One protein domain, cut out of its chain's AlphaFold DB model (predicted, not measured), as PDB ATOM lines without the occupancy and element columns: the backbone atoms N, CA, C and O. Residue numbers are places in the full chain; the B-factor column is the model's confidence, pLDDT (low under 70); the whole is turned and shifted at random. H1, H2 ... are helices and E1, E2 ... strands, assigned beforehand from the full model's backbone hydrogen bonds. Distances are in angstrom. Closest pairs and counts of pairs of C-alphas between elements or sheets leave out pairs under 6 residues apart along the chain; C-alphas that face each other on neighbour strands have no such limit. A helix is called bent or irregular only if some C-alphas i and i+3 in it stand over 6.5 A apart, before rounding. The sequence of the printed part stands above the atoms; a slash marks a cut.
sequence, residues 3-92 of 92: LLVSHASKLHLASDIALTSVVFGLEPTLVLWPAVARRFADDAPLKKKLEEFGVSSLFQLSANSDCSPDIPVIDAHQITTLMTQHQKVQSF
ATOM      1  N   LEU A   3     106.487  73.251 143.817       96.75
ATOM      2  CA  LEU A   3     105.573  73.521 142.708       96.75
ATOM      3  C   LEU A   3     106.016  74.806 142.000       96.75
ATOM      4  O   LEU A   3     105.909  75.900 142.552       96.75
ATOM      5  N   LEU A   4     106.522  74.670 140.778       96.25
ATOM      6  CA  LEU A   4     106.913  75.786 139.922       96.25
ATOM      7  C   LEU A   4     105.738  76.122 139.003       96.25
ATOM      8  O   LEU A   4     105.310  75.273 138.225       96.25
ATOM      9  N   VAL A   5     105.200  77.336 139.099       96.25
ATOM     10  CA  VAL A   5     104.011  77.746 138.340       96.25
ATOM     11  C   VAL A   5     104.380  78.885 137.403       96.25
ATOM     12  O   VAL A   5     104.496  80.045 137.803       96.25
ATOM     13  N   SER A   6     104.567  78.532 136.137       94.19
ATOM     14  CA  SER A   6     104.975  79.439 135.065       94.19
ATOM     15  C   SER A   6     103.788  79.948 134.238       94.19
ATOM     16  O   SER A   6     103.816  81.071 133.731       94.19
ATOM     17  N   HIS A   7     102.703  79.167 134.165       93.81
ATOM     18  CA  HIS A   7     101.501  79.498 133.401       93.81
ATOM     19  C   HIS A   7     100.304  79.866 134.290       93.81
ATOM     20  O   HIS A   7      99.833  79.073 135.104       93.81
ATOM     21  N   ALA A   8      99.720  81.050 134.067       91.56
ATOM     22  CA  ALA A   8      98.580  81.539 134.856       91.56
ATOM     23  C   ALA A   8      97.331  80.644 134.732       91.56
ATOM     24  O   ALA A   8      96.577  80.497 135.690       91.56
ATOM     25  N   SER A   9      97.140  79.986 133.582       93.94
ATOM     26  CA  SER A   9      96.049  79.026 133.360       93.94
ATOM     27  C   SER A   9      96.156  77.761 134.218       93.94
ATOM     28  O   SER A   9      95.184  77.016 134.330       93.94
ATOM     29  N   LYS A  10      97.318  77.504 134.828       95.88
ATOM     30  CA  LYS A  10      97.562  76.346 135.693       95.88
ATOM     31  C   LYS A  10      97.569  76.681 137.181       95.88
ATOM     32  O   LYS A  10      97.688  75.761 137.984       95.88
ATOM     33  N   LEU A  11      97.385  77.950 137.552       95.56
ATOM     34  CA  LEU A  11      97.421  78.409 138.942       95.56
ATOM     35  C   LEU A  11      96.490  77.590 139.850       95.56
ATOM     36  O   LEU A  11      96.957  77.005 140.818       95.56
ATOM     37  N   HIS A  12      95.208  77.463 139.492       95.12
ATOM     38  CA  HIS A  12      94.245  76.704 140.301       95.12
ATOM     39  C   HIS A  12      94.614  75.223 140.436       95.12
ATOM     40  O   HIS A  12      94.524  74.674 141.527       95.12
ATOM     41  N   LEU A  13      95.091  74.591 139.358       96.12
ATOM     42  CA  LEU A  13      95.524  73.194 139.402       96.12
ATOM     43  C   LEU A  13      96.721  73.012 140.345       96.12
ATOM     44  O   LEU A  13      96.728  72.093 141.161       96.12
ATOM     45  N   ALA A  14      97.722  73.890 140.252       96.56
ATOM     46  CA  ALA A  14      98.878  73.861 141.143       96.56
ATOM     47  C   ALA A  14      98.463  74.095 142.606       96.56
ATOM     48  O   ALA A  14      98.951  73.407 143.502       96.56
ATOM     49  N   SER A  15      97.516  75.002 142.852       95.94
ATOM     50  CA  SER A  15      96.945  75.238 144.178       95.94
ATOM     51  C   SER A  15      96.175  74.033 144.720       95.94
ATOM     52  O   SER A  15      96.361  73.679 145.878       95.94
ATOM     53  N   ASP A  16      95.364  73.352 143.911       96.19
ATOM     54  CA  ASP A  16      94.650  72.145 144.347       96.19
ATOM     55  C   ASP A  16      95.618  70.999 144.680       96.19
ATOM     56  O   ASP A  16      95.414  70.269 145.654       96.19
ATOM     57  N   ILE A  17      96.724  70.878 143.940       95.50
ATOM     58  CA  ILE A  17      97.806  69.938 144.261       95.50
ATOM     59  C   ILE A  17      98.501  70.323 145.573       95.50
ATOM     60  O   ILE A  17      98.785  69.443 146.390       95.50
ATOM     61  N   ALA A  18      98.752  71.614 145.809       95.75
ATOM     62  CA  ALA A  18      99.314  72.095 147.070       95.75
ATOM     63  C   ALA A  18      98.402  71.746 148.254       95.75
ATOM     64  O   ALA A  18      98.850  71.118 149.208       95.75
ATOM     65  N   LEU A  19      97.110  72.056 148.149       95.50
ATOM     66  CA  LEU A  19      96.107  71.744 149.168       95.50
ATOM     67  C   LEU A  19      96.029  70.242 149.448       95.50
ATOM     68  O   LEU A  19      96.066  69.814 150.599       95.50
ATOM     69  N   THR A  20      95.995  69.430 148.391       94.81
ATOM     70  CA  THR A  20      96.013  67.967 148.511       94.81
ATOM     71  C   THR A  20      97.272  67.491 149.234       94.81
ATOM     72  O   THR A  20      97.212  66.595 150.069       94.81
ATOM     73  N   SER A  21      98.418  68.112 148.963       93.44
ATOM     74  CA  SER A  21      99.685  67.761 149.610       93.44
ATOM     75  C   SER A  21      99.661  68.045 151.106       93.44
ATOM     76  O   SER A  21     100.125  67.202 151.872       93.44
ATOM     77  N   VAL A  22      99.053  69.159 151.527       93.75
ATOM     78  CA  VAL A  22      98.857  69.445 152.956       93.75
ATOM     79  C   VAL A  22      97.990  68.376 153.622       93.75
ATOM     80  O   VAL A  22      98.339  67.900 154.700       93.75
ATOM     81  N   VAL A  23      96.913  67.920 152.970       92.94
ATOM     82  CA  VAL A  23      96.060  66.829 153.490       92.94
ATOM     83  C   VAL A  23      96.858  65.543 153.731       92.94
ATOM     84  O   VAL A  23      96.588  64.820 154.687       92.94
ATOM     85  N   PHE A  24      97.873  65.270 152.909       92.12
ATOM     86  CA  PHE A  24      98.774  64.125 153.078       92.12
ATOM     87  C   PHE A  24      99.963  64.391 154.020       92.12
ATOM     88  O   PHE A  24     100.884  63.577 154.079       92.12
ATOM     89  N   GLY A  25      99.962  65.503 154.761       90.62
ATOM     90  CA  GLY A  25     101.020  65.850 155.715       90.62
ATOM     91  C   GLY A  25     102.329  66.297 155.060       90.62
ATOM     92  O   GLY A  25     103.384  66.219 155.682       90.62
ATOM     93  N   LEU A  26     102.283  66.728 153.797       91.00
ATOM     94  CA  LEU A  26     103.429  67.308 153.104       91.00
ATOM     95  C   LEU A  26     103.392  68.832 153.209       91.00
ATOM     96  O   LEU A  26     102.328  69.440 153.195       91.00
ATOM     97  N   GLU A  27     104.570  69.447 153.186       91.44
ATOM     98  CA  GLU A  27     104.719  70.902 153.132       91.44
ATOM     99  C   GLU A  27     104.998  71.328 151.677       91.44
ATOM    100  O   GLU A  27     106.095  71.078 151.149       91.44
ATOM    101  N   PRO A  28     104.002  71.855 150.940       94.44
ATOM    102  CA  PRO A  28     104.210  72.361 149.592       94.44
ATOM    103  C   PRO A  28     104.840  73.758 149.617       94.44
ATOM    104  O   PRO A  28     104.419  74.632 150.368       94.44
ATOM    105  N   THR A  29     105.790  73.977 148.714       95.81
ATOM    106  CA  THR A  29     106.375  75.282 148.406       95.81
ATOM    107  C   THR A  29     105.948  75.674 146.999       95.81
ATOM    108  O   THR A  29     106.217  74.927 146.056       95.81
ATOM    109  N   LEU A  30     105.295  76.825 146.838       96.38
ATOM    110  CA  LEU A  30     104.921  77.370 145.533       96.38
ATOM    111  C   LEU A  30     105.892  78.474 145.129       96.38
ATOM    112  O   LEU A  30     106.183  79.378 145.908       96.38
ATOM    113  N   VAL A  31     106.338  78.427 143.878       95.94
ATOM    114  CA  VAL A  31     107.093  79.507 143.246       95.94
ATOM    115  C   VAL A  31     106.343  79.954 142.002       95.94
ATOM    116  O   VAL A  31     106.164  79.182 141.059       95.94
ATOM    117  N   LEU A  32     105.893  81.205 142.010       94.94
ATOM    118  CA  LEU A  32     105.078  81.792 140.957       94.94
ATOM    119  C   LEU A  32     105.928  82.659 140.029       94.94
ATOM    120  O   LEU A  32     106.696  83.509 140.477       94.94
ATOM    121  N   TRP A  33     105.749  82.506 138.722       92.81
ATOM    122  CA  TRP A  33     106.290  83.470 137.767       92.81
ATOM    123  C   TRP A  33     105.520  84.794 137.858       92.81
ATOM    124  O   TRP A  33     104.352  84.788 138.246       92.81
ATOM    125  N   PRO A  34     106.101  85.929 137.435       89.88
ATOM    126  CA  PRO A  34     105.507  87.257 137.638       89.88
ATOM    127  C   PRO A  34     104.068  87.400 137.117       89.88
ATOM    128  O   PRO A  34     103.200  87.972 137.772       89.88
ATOM    129  N   ALA A  35     103.768  86.839 135.941       89.19
ATOM    130  CA  ALA A  35     102.409  86.854 135.393       89.19
ATOM    131  C   ALA A  35     101.416  86.050 136.253       89.19
ATOM    132  O   ALA A  35     100.258  86.441 136.398       89.19
ATOM    133  N   VAL A  36     101.874  84.948 136.848       93.25
ATOM    134  CA  VAL A  36     101.080  84.106 137.749       93.25
ATOM    135  C   VAL A  36     100.903  84.784 139.102       93.25
ATOM    136  O   VAL A  36      99.795  84.802 139.623       93.25
ATOM    137  N   ALA A  37     101.964  85.392 139.632       92.12
ATOM    138  CA  ALA A  37     101.945  86.151 140.876       92.12
ATOM    139  C   ALA A  37     100.930  87.302 140.824       92.12
ATOM    140  O   ALA A  37     100.182  87.487 141.777       92.12
ATOM    141  N   ARG A  38     100.827  88.013 139.692       89.00
ATOM    142  CA  ARG A  38      99.779  89.027 139.467       89.00
ATOM    143  C   ARG A  38      98.379  88.427 139.451       89.00
ATOM    144  O   ARG A  38      97.507  88.888 140.172       89.00
ATOM    145  N   ARG A  39      98.173  87.347 138.692       91.12
ATOM    146  CA  ARG A  39      96.870  86.667 138.659       91.12
ATOM    147  C   ARG A  39      96.449  86.174 140.045       91.12
ATOM    148  O   ARG A  39      95.281  86.282 140.394       91.12
ATOM    149  N   PHE A  40      97.398  85.651 140.815       92.88
ATOM    150  CA  PHE A  40      97.192  85.250 142.200       92.88
ATOM    151  C   PHE A  40      96.908  86.459 143.101       92.88
ATOM    152  O   PHE A  40      96.044  86.375 143.967       92.88
ATOM    153  N   ALA A  41      97.576  87.595 142.872       89.75
ATOM    154  CA  ALA A  41      97.327  88.842 143.590       89.75
ATOM    155  C   ALA A  41      95.868  89.320 143.447       89.75
ATOM    156  O   ALA A  41      95.298  89.800 144.426       89.75
ATOM    157  N   ASP A  42      95.258  89.100 142.283       90.88
ATOM    158  CA  ASP A  42      93.863  89.461 142.001       90.88
ATOM    159  C   ASP A  42      92.835  88.415 142.489       90.88
ATOM    160  O   ASP A  42      91.632  88.679 142.494       90.88
ATOM    161  N   ASP A  43      93.275  87.224 142.910       93.31
ATOM    162  CA  ASP A  43      92.407  86.101 143.295       93.31
ATOM    163  C   ASP A  43      92.298  85.954 144.821       93.31
ATOM    164  O   ASP A  43      92.850  85.043 145.444       93.31
ATOM    165  N   ALA A  44      91.572  86.883 145.448       92.12
ATOM    166  CA  ALA A  44      91.346  86.872 146.896       92.12
ATOM    167  C   ALA A  44      90.743  85.551 147.436       92.12
ATOM    168  O   ALA A  44      91.209  85.087 148.483       92.12
ATOM    169  N   PRO A  45      89.760  84.903 146.766       94.56
ATOM    170  CA  PRO A  45      89.256  83.599 147.196       94.56
ATOM    171  C   PRO A  45      90.343  82.524 147.262       94.56
ATOM    172  O   PRO A  45      90.397  81.764 148.231       94.56
ATOM    173  N   LEU A  46      91.223  82.463 146.258       94.19
ATOM    174  CA  LEU A  46      92.300  81.483 146.227       94.19
ATOM    175  C   LEU A  46      93.348  81.746 147.311       94.19
ATOM    176  O   LEU A  46      93.762  80.795 147.973       94.19
ATOM    177  N   LYS A  47      93.735  83.010 147.537       92.81
ATOM    178  CA  LYS A  47      94.652  83.382 148.632       92.81
ATOM    179  C   LYS A  47      94.131  82.895 149.979       92.81
ATOM    180  O   LYS A  47      94.810  82.138 150.664       92.81
ATOM    181  N   LYS A  48      92.880  83.251 150.299       92.94
ATOM    182  CA  LYS A  48      92.223  82.868 151.552       92.94
ATOM    183  C   LYS A  48      92.177  81.350 151.720       92.94
ATOM    184  O   LYS A  48      92.489  80.844 152.789       92.94
ATOM    185  N   LYS A  49      91.850  80.619 150.649       94.25
ATOM    186  CA  LYS A  49      91.846  79.149 150.645       94.25
ATOM    187  C   LYS A  49      93.240  78.576 150.923       94.25
ATOM    188  O   LYS A  49      93.359  77.627 151.682       94.25
ATOM    189  N   LEU A  50      94.300  79.108 150.317       93.81
ATOM    190  CA  LEU A  50      95.658  78.617 150.578       93.81
ATOM    191  C   LEU A  50      96.098  78.894 152.024       93.81
ATOM    192  O   LEU A  50      96.641  77.998 152.667       93.81
ATOM    193  N   GLU A  51      95.803  80.083 152.550       91.62
ATOM    194  CA  GLU A  51      96.109  80.466 153.934       91.62
ATOM    195  C   GLU A  51      95.352  79.613 154.962       91.62
ATOM    196  O   GLU A  51      95.965  79.067 155.880       91.62
ATOM    197  N   GLU A  52      94.036  79.438 154.792       93.50
ATOM    198  CA  GLU A  52      93.179  78.657 155.701       93.50
ATOM    199  C   GLU A  52      93.627  77.196 155.826       93.50
ATOM    200  O   GLU A  52      93.520  76.595 156.893       93.50
ATOM    201  N   PHE A  53      94.148  76.630 154.737       91.31
ATOM    202  CA  PHE A  53      94.624  75.252 154.683       91.31
ATOM    203  C   PHE A  53      96.136  75.132 154.927       91.31
ATOM    204  O   PHE A  53      96.697  74.067 154.699       91.31
ATOM    205  N   GLY A  54      96.807  76.189 155.398       87.50
ATOM    206  CA  GLY A  54      98.198  76.121 155.858       87.50
ATOM    207  C   GLY A  54      99.262  76.085 154.756       87.50
ATOM    208  O   GLY A  54     100.404  75.713 155.024       87.50
ATOM    209  N   VAL A  55      98.937  76.486 153.523       90.50
ATOM    210  CA  VAL A  55      99.930  76.657 152.450       90.50
ATOM    211  C   VAL A  55     100.635  78.003 152.647       90.50
ATOM    212  O   VAL A  55     100.234  79.023 152.097       90.50
ATOM    213  N   SER A  56     101.684  78.002 153.471       82.38
ATOM    214  CA  SER A  56     102.405  79.212 153.893       82.38
ATOM    215  C   SER A  56     103.668  79.513 153.077       82.38
ATOM    216  O   SER A  56     104.120  80.656 153.033       82.38
ATOM    217  N   SER A  57     104.247  78.506 152.416       91.00
ATOM    218  CA  SER A  57     105.477  78.657 151.628       91.00
ATOM    219  C   SER A  57     105.154  79.060 150.190       91.00
ATOM    220  O   SER A  57     104.988  78.211 149.312       91.00
ATOM    221  N   LEU A  58     105.051  80.369 149.950       93.69
ATOM    222  CA  LEU A  58     104.716  80.951 148.650       93.69
ATOM    223  C   LEU A  58     105.682  82.090 148.298       93.69
ATOM    224  O   LEU A  58     105.832  83.054 149.044       93.69
ATOM    225  N   PHE A  59     106.316  81.973 147.133       94.69
ATOM    226  CA  PHE A  59     107.301  82.919 146.618       94.69
ATOM    227  C   PHE A  59     106.961  83.324 145.185       94.69
ATOM    228  O   PHE A  59     106.286  82.592 144.461       94.69
ATOM    229  N   GLN A  60     107.489  84.460 144.742       94.00
ATOM    230  CA  GLN A  60     107.486  84.847 143.335       94.00
ATOM    231  C   GLN A  60     108.910  84.992 142.811       94.00
ATOM    232  O   GLN A  60     109.798  85.458 143.521       94.00
ATOM    233  N   LEU A  61     109.124  84.623 141.553       91.56
ATOM    234  CA  LEU A  61     110.390  84.863 140.874       91.56
ATOM    235  C   LEU A  61     110.567  86.366 140.620       91.56
ATOM    236  O   LEU A  61     109.658  87.017 140.099       91.56
ATOM    237  N   SER A  62     111.756  86.895 140.908       83.44
ATOM    238  CA  SER A  62     112.122  88.242 140.489       83.44
ATOM    239  C   SER A  62     112.126  88.328 138.959       83.44
ATOM    240  O   SER A  62     112.780  87.560 138.252       83.44
ATOM    241  N   ALA A  63     111.357  89.271 138.425       68.69
ATOM    242  CA  ALA A  63     111.526  89.732 137.056       68.69
ATOM    243  C   ALA A  63     111.620  91.246 137.061       68.69
ATOM    244  O   ALA A  63     110.995  91.899 137.894       68.69
ATOM    245  N   ASN A  64     112.395  91.763 136.109       63.09
ATOM    246  CA  ASN A  64     112.998  93.096 136.072       63.09
ATOM    247  C   ASN A  64     112.100  94.314 136.375       63.09
ATOM    248  O   ASN A  64     112.641  95.417 136.409       63.09
ATOM    249  N   SER A  65     110.779  94.204 136.573       60.19
ATOM    250  CA  SER A  65     109.941  95.372 136.908       60.19
ATOM    251  C   SER A  65     108.574  95.109 137.568       60.19
ATOM    252  O   SER A  65     107.916  96.083 137.906       60.19
ATOM    253  N   ASP A  66     108.104  93.864 137.731       69.88
ATOM    254  CA  ASP A  66     106.646  93.613 137.832       69.88
ATOM    255  C   ASP A  66     106.275  92.549 138.891       69.88
ATOM    256  O   ASP A  66     105.629  91.538 138.603       69.88
ATOM    257  N   CYS A  67     106.744  92.750 140.128       78.06
ATOM    258  CA  CYS A  67     106.484  91.858 141.268       78.06
ATOM    259  C   CYS A  67     105.269  92.325 142.089       78.06
ATOM    260  O   CYS A  67     105.082  93.521 142.307       78.06
ATOM    261  N   SER A  68     104.470  91.379 142.592       80.88
ATOM    262  CA  SER A  68     103.381  91.671 143.536       80.88
ATOM    263  C   SER A  68     103.950  92.126 144.890       80.88
ATOM    264  O   SER A  68     104.863  91.471 145.388       80.88
ATOM    265  N   PRO A  69     103.446  93.191 145.532       76.88
ATOM    266  CA  PRO A  69     103.983  93.647 146.819       76.88
ATOM    267  C   PRO A  69     103.750  92.647 147.963       76.88
ATOM    268  O   PRO A  69     104.515  92.627 148.922       76.88
ATOM    269  N   ASP A  70     102.733  91.791 147.842       81.69
ATOM    270  CA  ASP A  70     102.277  90.913 148.928       81.69
ATOM    271  C   ASP A  70     102.981  89.548 148.952       81.69
ATOM    272  O   ASP A  70     102.691  88.711 149.803       81.69
ATOM    273  N   ILE A  71     103.870  89.279 147.990       88.00
ATOM    274  CA  ILE A  71     104.495  87.965 147.814       88.00
ATOM    275  C   ILE A  71     106.014  88.104 147.952       88.00
ATOM    276  O   ILE A  71     106.623  88.875 147.207       88.00
ATOM    277  N   PRO A  72     106.671  87.341 148.843       91.06
ATOM    278  CA  PRO A  72     108.125  87.348 148.950       91.06
ATOM    279  C   PRO A  72     108.802  87.025 147.610       91.06
ATOM    280  O   PRO A  72     108.483  86.029 146.956       91.06
ATOM    281  N   VAL A  73     109.734  87.882 147.195       92.69
ATOM    282  CA  VAL A  73     110.473  87.739 145.933       92.69
ATOM    283  C   VAL A  73     111.714  86.878 146.153       92.69
ATOM    284  O   VAL A  73     112.448  87.093 147.116       92.69
ATOM    285  N   ILE A  74     111.966  85.947 145.233       92.94
ATOM    286  CA  ILE A  74     113.186  85.145 145.180       92.94
ATOM    287  C   ILE A  74     113.878  85.254 143.822       92.94
ATOM    288  O   ILE A  74     113.233  85.445 142.791       92.94
ATOM    289  N   ASP A  75     115.198  85.118 143.808       90.25
ATOM    290  CA  ASP A  75     116.005  85.121 142.589       90.25
ATOM    291  C   ASP A  75     116.263  83.705 142.030       90.25
ATOM    292  O   ASP A  75     115.857  82.676 142.583       90.25
ATOM    293  N   ALA A  76     116.958  83.643 140.891       86.56
ATOM    294  CA  ALA A  76     117.294  82.385 140.226       86.56
ATOM    295  C   ALA A  76     118.208  81.467 141.069       86.56
ATOM    296  O   ALA A  76     118.112  80.237 140.980       86.56
ATOM    297  N   HIS A  77     119.079  82.036 141.906       89.50
ATOM    298  CA  HIS A  77     119.959  81.262 142.782       89.50
ATOM    299  C   HIS A  77     119.157  80.597 143.909       89.50
ATOM    300  O   HIS A  77     119.339  79.414 144.214       89.50
ATOM    301  N   GLN A  78     118.213  81.330 144.494       92.69
ATOM    302  CA  GLN A  78     117.306  80.819 145.517       92.69
ATOM    303  C   GLN A  78     116.404  79.712 144.971       92.69
ATOM    304  O   GLN A  78     116.235  78.695 145.638       92.69
ATOM    305  N   ILE A  79     115.905  79.820 143.734       91.50
ATOM    306  CA  ILE A  79     115.168  78.711 143.101       91.50
ATOM    307  C   ILE A  79     116.037  77.477 142.931       91.50
ATOM    308  O   ILE A  79     115.593  76.374 143.243       91.50
ATOM    309  N   THR A  80     117.277  77.647 142.473       90.31
ATOM    310  CA  THR A  80     118.210  76.523 142.327       90.31
ATOM    311  C   THR A  80     118.425  75.829 143.675       90.31
ATOM    312  O   THR A  80     118.420  74.602 143.751       90.31
ATOM    313  N   THR A  81     118.514  76.605 144.757       93.00
ATOM    314  CA  THR A  81     118.598  76.084 146.130       93.00
ATOM    315  C   THR A  81     117.321  75.342 146.540       93.00
ATOM    316  O   THR A  81     117.387  74.233 147.061       93.00
ATOM    317  N   LEU A  82     116.142  75.896 146.255       92.56
ATOM    318  CA  LEU A  82     114.871  75.228 146.544       92.56
ATOM    319  C   LEU A  82     114.739  73.903 145.785       92.56
ATOM    320  O   LEU A  82     114.252  72.924 146.350       92.56
ATOM    321  N   MET A  83     115.185  73.845 144.529       91.88
ATOM    322  CA  MET A  83     115.147  72.626 143.719       91.88
ATOM    323  C   MET A  83     116.034  71.511 144.283       91.88
ATOM    324  O   MET A  83     115.668  70.347 144.152       91.88
ATOM    325  N   THR A  84     117.160  71.834 144.929       91.88
ATOM    326  CA  THR A  84     118.030  70.825 145.562       91.88
ATOM    327  C   THR A  84     117.535  70.396 146.943       91.88
ATOM    328  O   THR A  84     117.757  69.257 147.346       91.88
ATOM    329  N   GLN A  85     116.829  71.274 147.660       91.19
ATOM    330  CA  GLN A  85     116.258  70.984 148.981       91.19
ATOM    331  C   GLN A  85     114.998  70.109 148.924       91.19
ATOM    332  O   GLN A  85     114.649  69.457 149.907       91.19
ATOM    333  N   HIS A  86     114.301  70.078 147.788       90.62
ATOM    334  CA  HIS A  86     113.052  69.341 147.638       90.62
ATOM    335  C   HIS A  86     113.246  68.021 146.885       90.62
ATOM    336  O   HIS A  86     113.674  68.005 145.738       90.62
ATOM    337  N   GLN A  87     112.804  66.907 147.480       85.44
ATOM    338  CA  GLN A  87     112.856  65.578 146.842       85.44
ATOM    339  C   GLN A  87     111.965  65.449 145.594       85.44
ATOM    340  O   GLN A  87     112.177  64.570 144.762       85.44
ATOM    341  N   LYS A  88     110.937  66.295 145.472       91.62
ATOM    342  CA  LYS A  88     109.982  66.276 144.361       91.62
ATOM    343  C   LYS A  88     109.699  67.693 143.892       91.62
ATOM    344  O   LYS A  88     109.245  68.523 144.685       91.62
ATOM    345  N   VAL A  89     109.927  67.914 142.602       93.38
ATOM    346  CA  VAL A  89     109.652  69.161 141.887       93.38
ATOM    347  C   VAL A  89     108.622  68.873 140.800       93.38
ATOM    348  O   VAL A  89     108.764  67.907 140.051       93.38
ATOM    349  N   GLN A  90     107.577  69.690 140.716       94.12
ATOM    350  CA  GLN A  90     106.600  69.653 139.627       94.12
ATOM    351  C   GLN A  90     106.474  71.042 139.002       94.12
ATOM    352  O   GLN A  90     106.528  72.044 139.711       94.12
ATOM    353  N   SER A  91     106.322  71.084 137.681       93.81
ATOM    354  CA  SER A  91     106.237  72.319 136.899       93.81
ATOM    355  C   SER A  91     104.896  72.406 136.176       93.81
ATOM    356  O   SER A  91     104.393  71.381 135.701       93.81
ATOM    357  N   PHE A  92     104.338  73.615 136.108       91.31
ATOM    358  CA  PHE A  92     103.013  73.926 135.574       91.31
ATOM    359  C   PHE A  92     103.022  75.164 134.678       91.31
ATOM    360  O   PHE A  92     103.746  76.151 134.969       91.31
TER     361      PHE A  92
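AT A GLANCE: This is residues 3 to 92 of the 92 residues of an uncharacterized protein of Spongiibacter sp (UniProt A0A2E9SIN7). A small sheet of four parallel strands makes the middle of this domain, with H1 and H2 over one face and H4 alone over the other. H3 lies on the side of H1 and H2 but is not on the sheet, and residues 62 to 75 make a wide loop that comes back to the end of edge strand E3. The printed part has 90 residues with four named helices and four named strands, in the order E1, H1, E2, H2, H3, E3, H4, E4; across the sheet the order is E3, E2, E1, E4, all parallel. The class is mixed, helices and strands. The whole is compact, with a radius of gyration of the C-alphas of 12.2 A and spans of 36 by 31 by 20 A.

IN THESE COORDINATES: The printed part begins with E1, residues 3 to 5, whose C-alpha 3 is at (105.573, 73.521, 142.708). H1, residues 8 to 23, is the longest helix, 23.9 A from first to last C-alpha, and starts from C-alpha 8 at (98.580, 81.539, 134.856). H1 is irregular: its C-alphas 9 and 12 are 7.5 A apart. E2 is residues 29 to 32, 10.0 A long. H2, residues 34 to 41, measures 10.2 A and H3, residues 44 to 52, measures 12.2 A. E3, residues 57 to 61, is the longest strand, 13.4 A. H4, residues 76 to 85, measures 14.4 A. E4, residues 89 to 91, ends at C-alpha 91 at (106.237, 72.319, 136.899).

HOW THE PARTS SIT: In the sheet, inner strands E2 and E1 are parallel at 11 degrees, with N 3 and O 29 at 2.8 A. Edge strand E3 is parallel to E2 at 27 degrees, with N 32 and O 59 at 2.8 A. Edge strand E4 is parallel to E1 at 19 degrees, with N 4 and O 90 at 2.8 A. E1, H1, E2 and E2, H2 H3, E3 are strand-helix-strand units, parallel neighbour strands with one or more helices between them; E3, H4, E4 is a split unit, with E2 and E1 between its strands. The three crossovers are right-handed. H1 is on the sheet at a height of 8.9 A, along the strands, at 12 degrees to E1 on the local plane; its closest C-alphas to E1 are those of Leu 11 and Val 5, 6.7 A. H2 is on the same face, over E2, at a height of 8.4 A. With its residues 8 to 11 alone H1 touches H2 at a steep tilt of 63 degrees, the closest C-alphas being those of Ala 8 and Val 36, 4.6 A. With residues 12 to 19 alone H1 only just touches H3, with 3 pairs of C-alphas within 8 A, the closest those of Leu 19 and Leu 50, 7.0 A. H2 and H3 only just touch, with 3 pairs, and only at the corner; the closest C-alphas are those of Phe 40 and Lys 47, 7.2 A. H4 is on the opposite face from H1, at a height of 9.7 A, and H1 and H4 are apart. Every O i to N i+4 pair is within hydrogen-bond range in H2, H3 and H4; in H1 10 of 12 are.

THE WHOLE: The two C-alphas farthest apart are those of Phe 24 and Ser 65, 36.9 A. The printed part has no cut and ends at Phe 92, the chain's last residue. The link from E3 to H4, 14 residues, is long; within it residues 73 to 74 pair in parallel with residues 60 to 61 of E3. The other links are tight. Mean pLDDT of the printed part is 90.8; residues 63 to 66 are under 70.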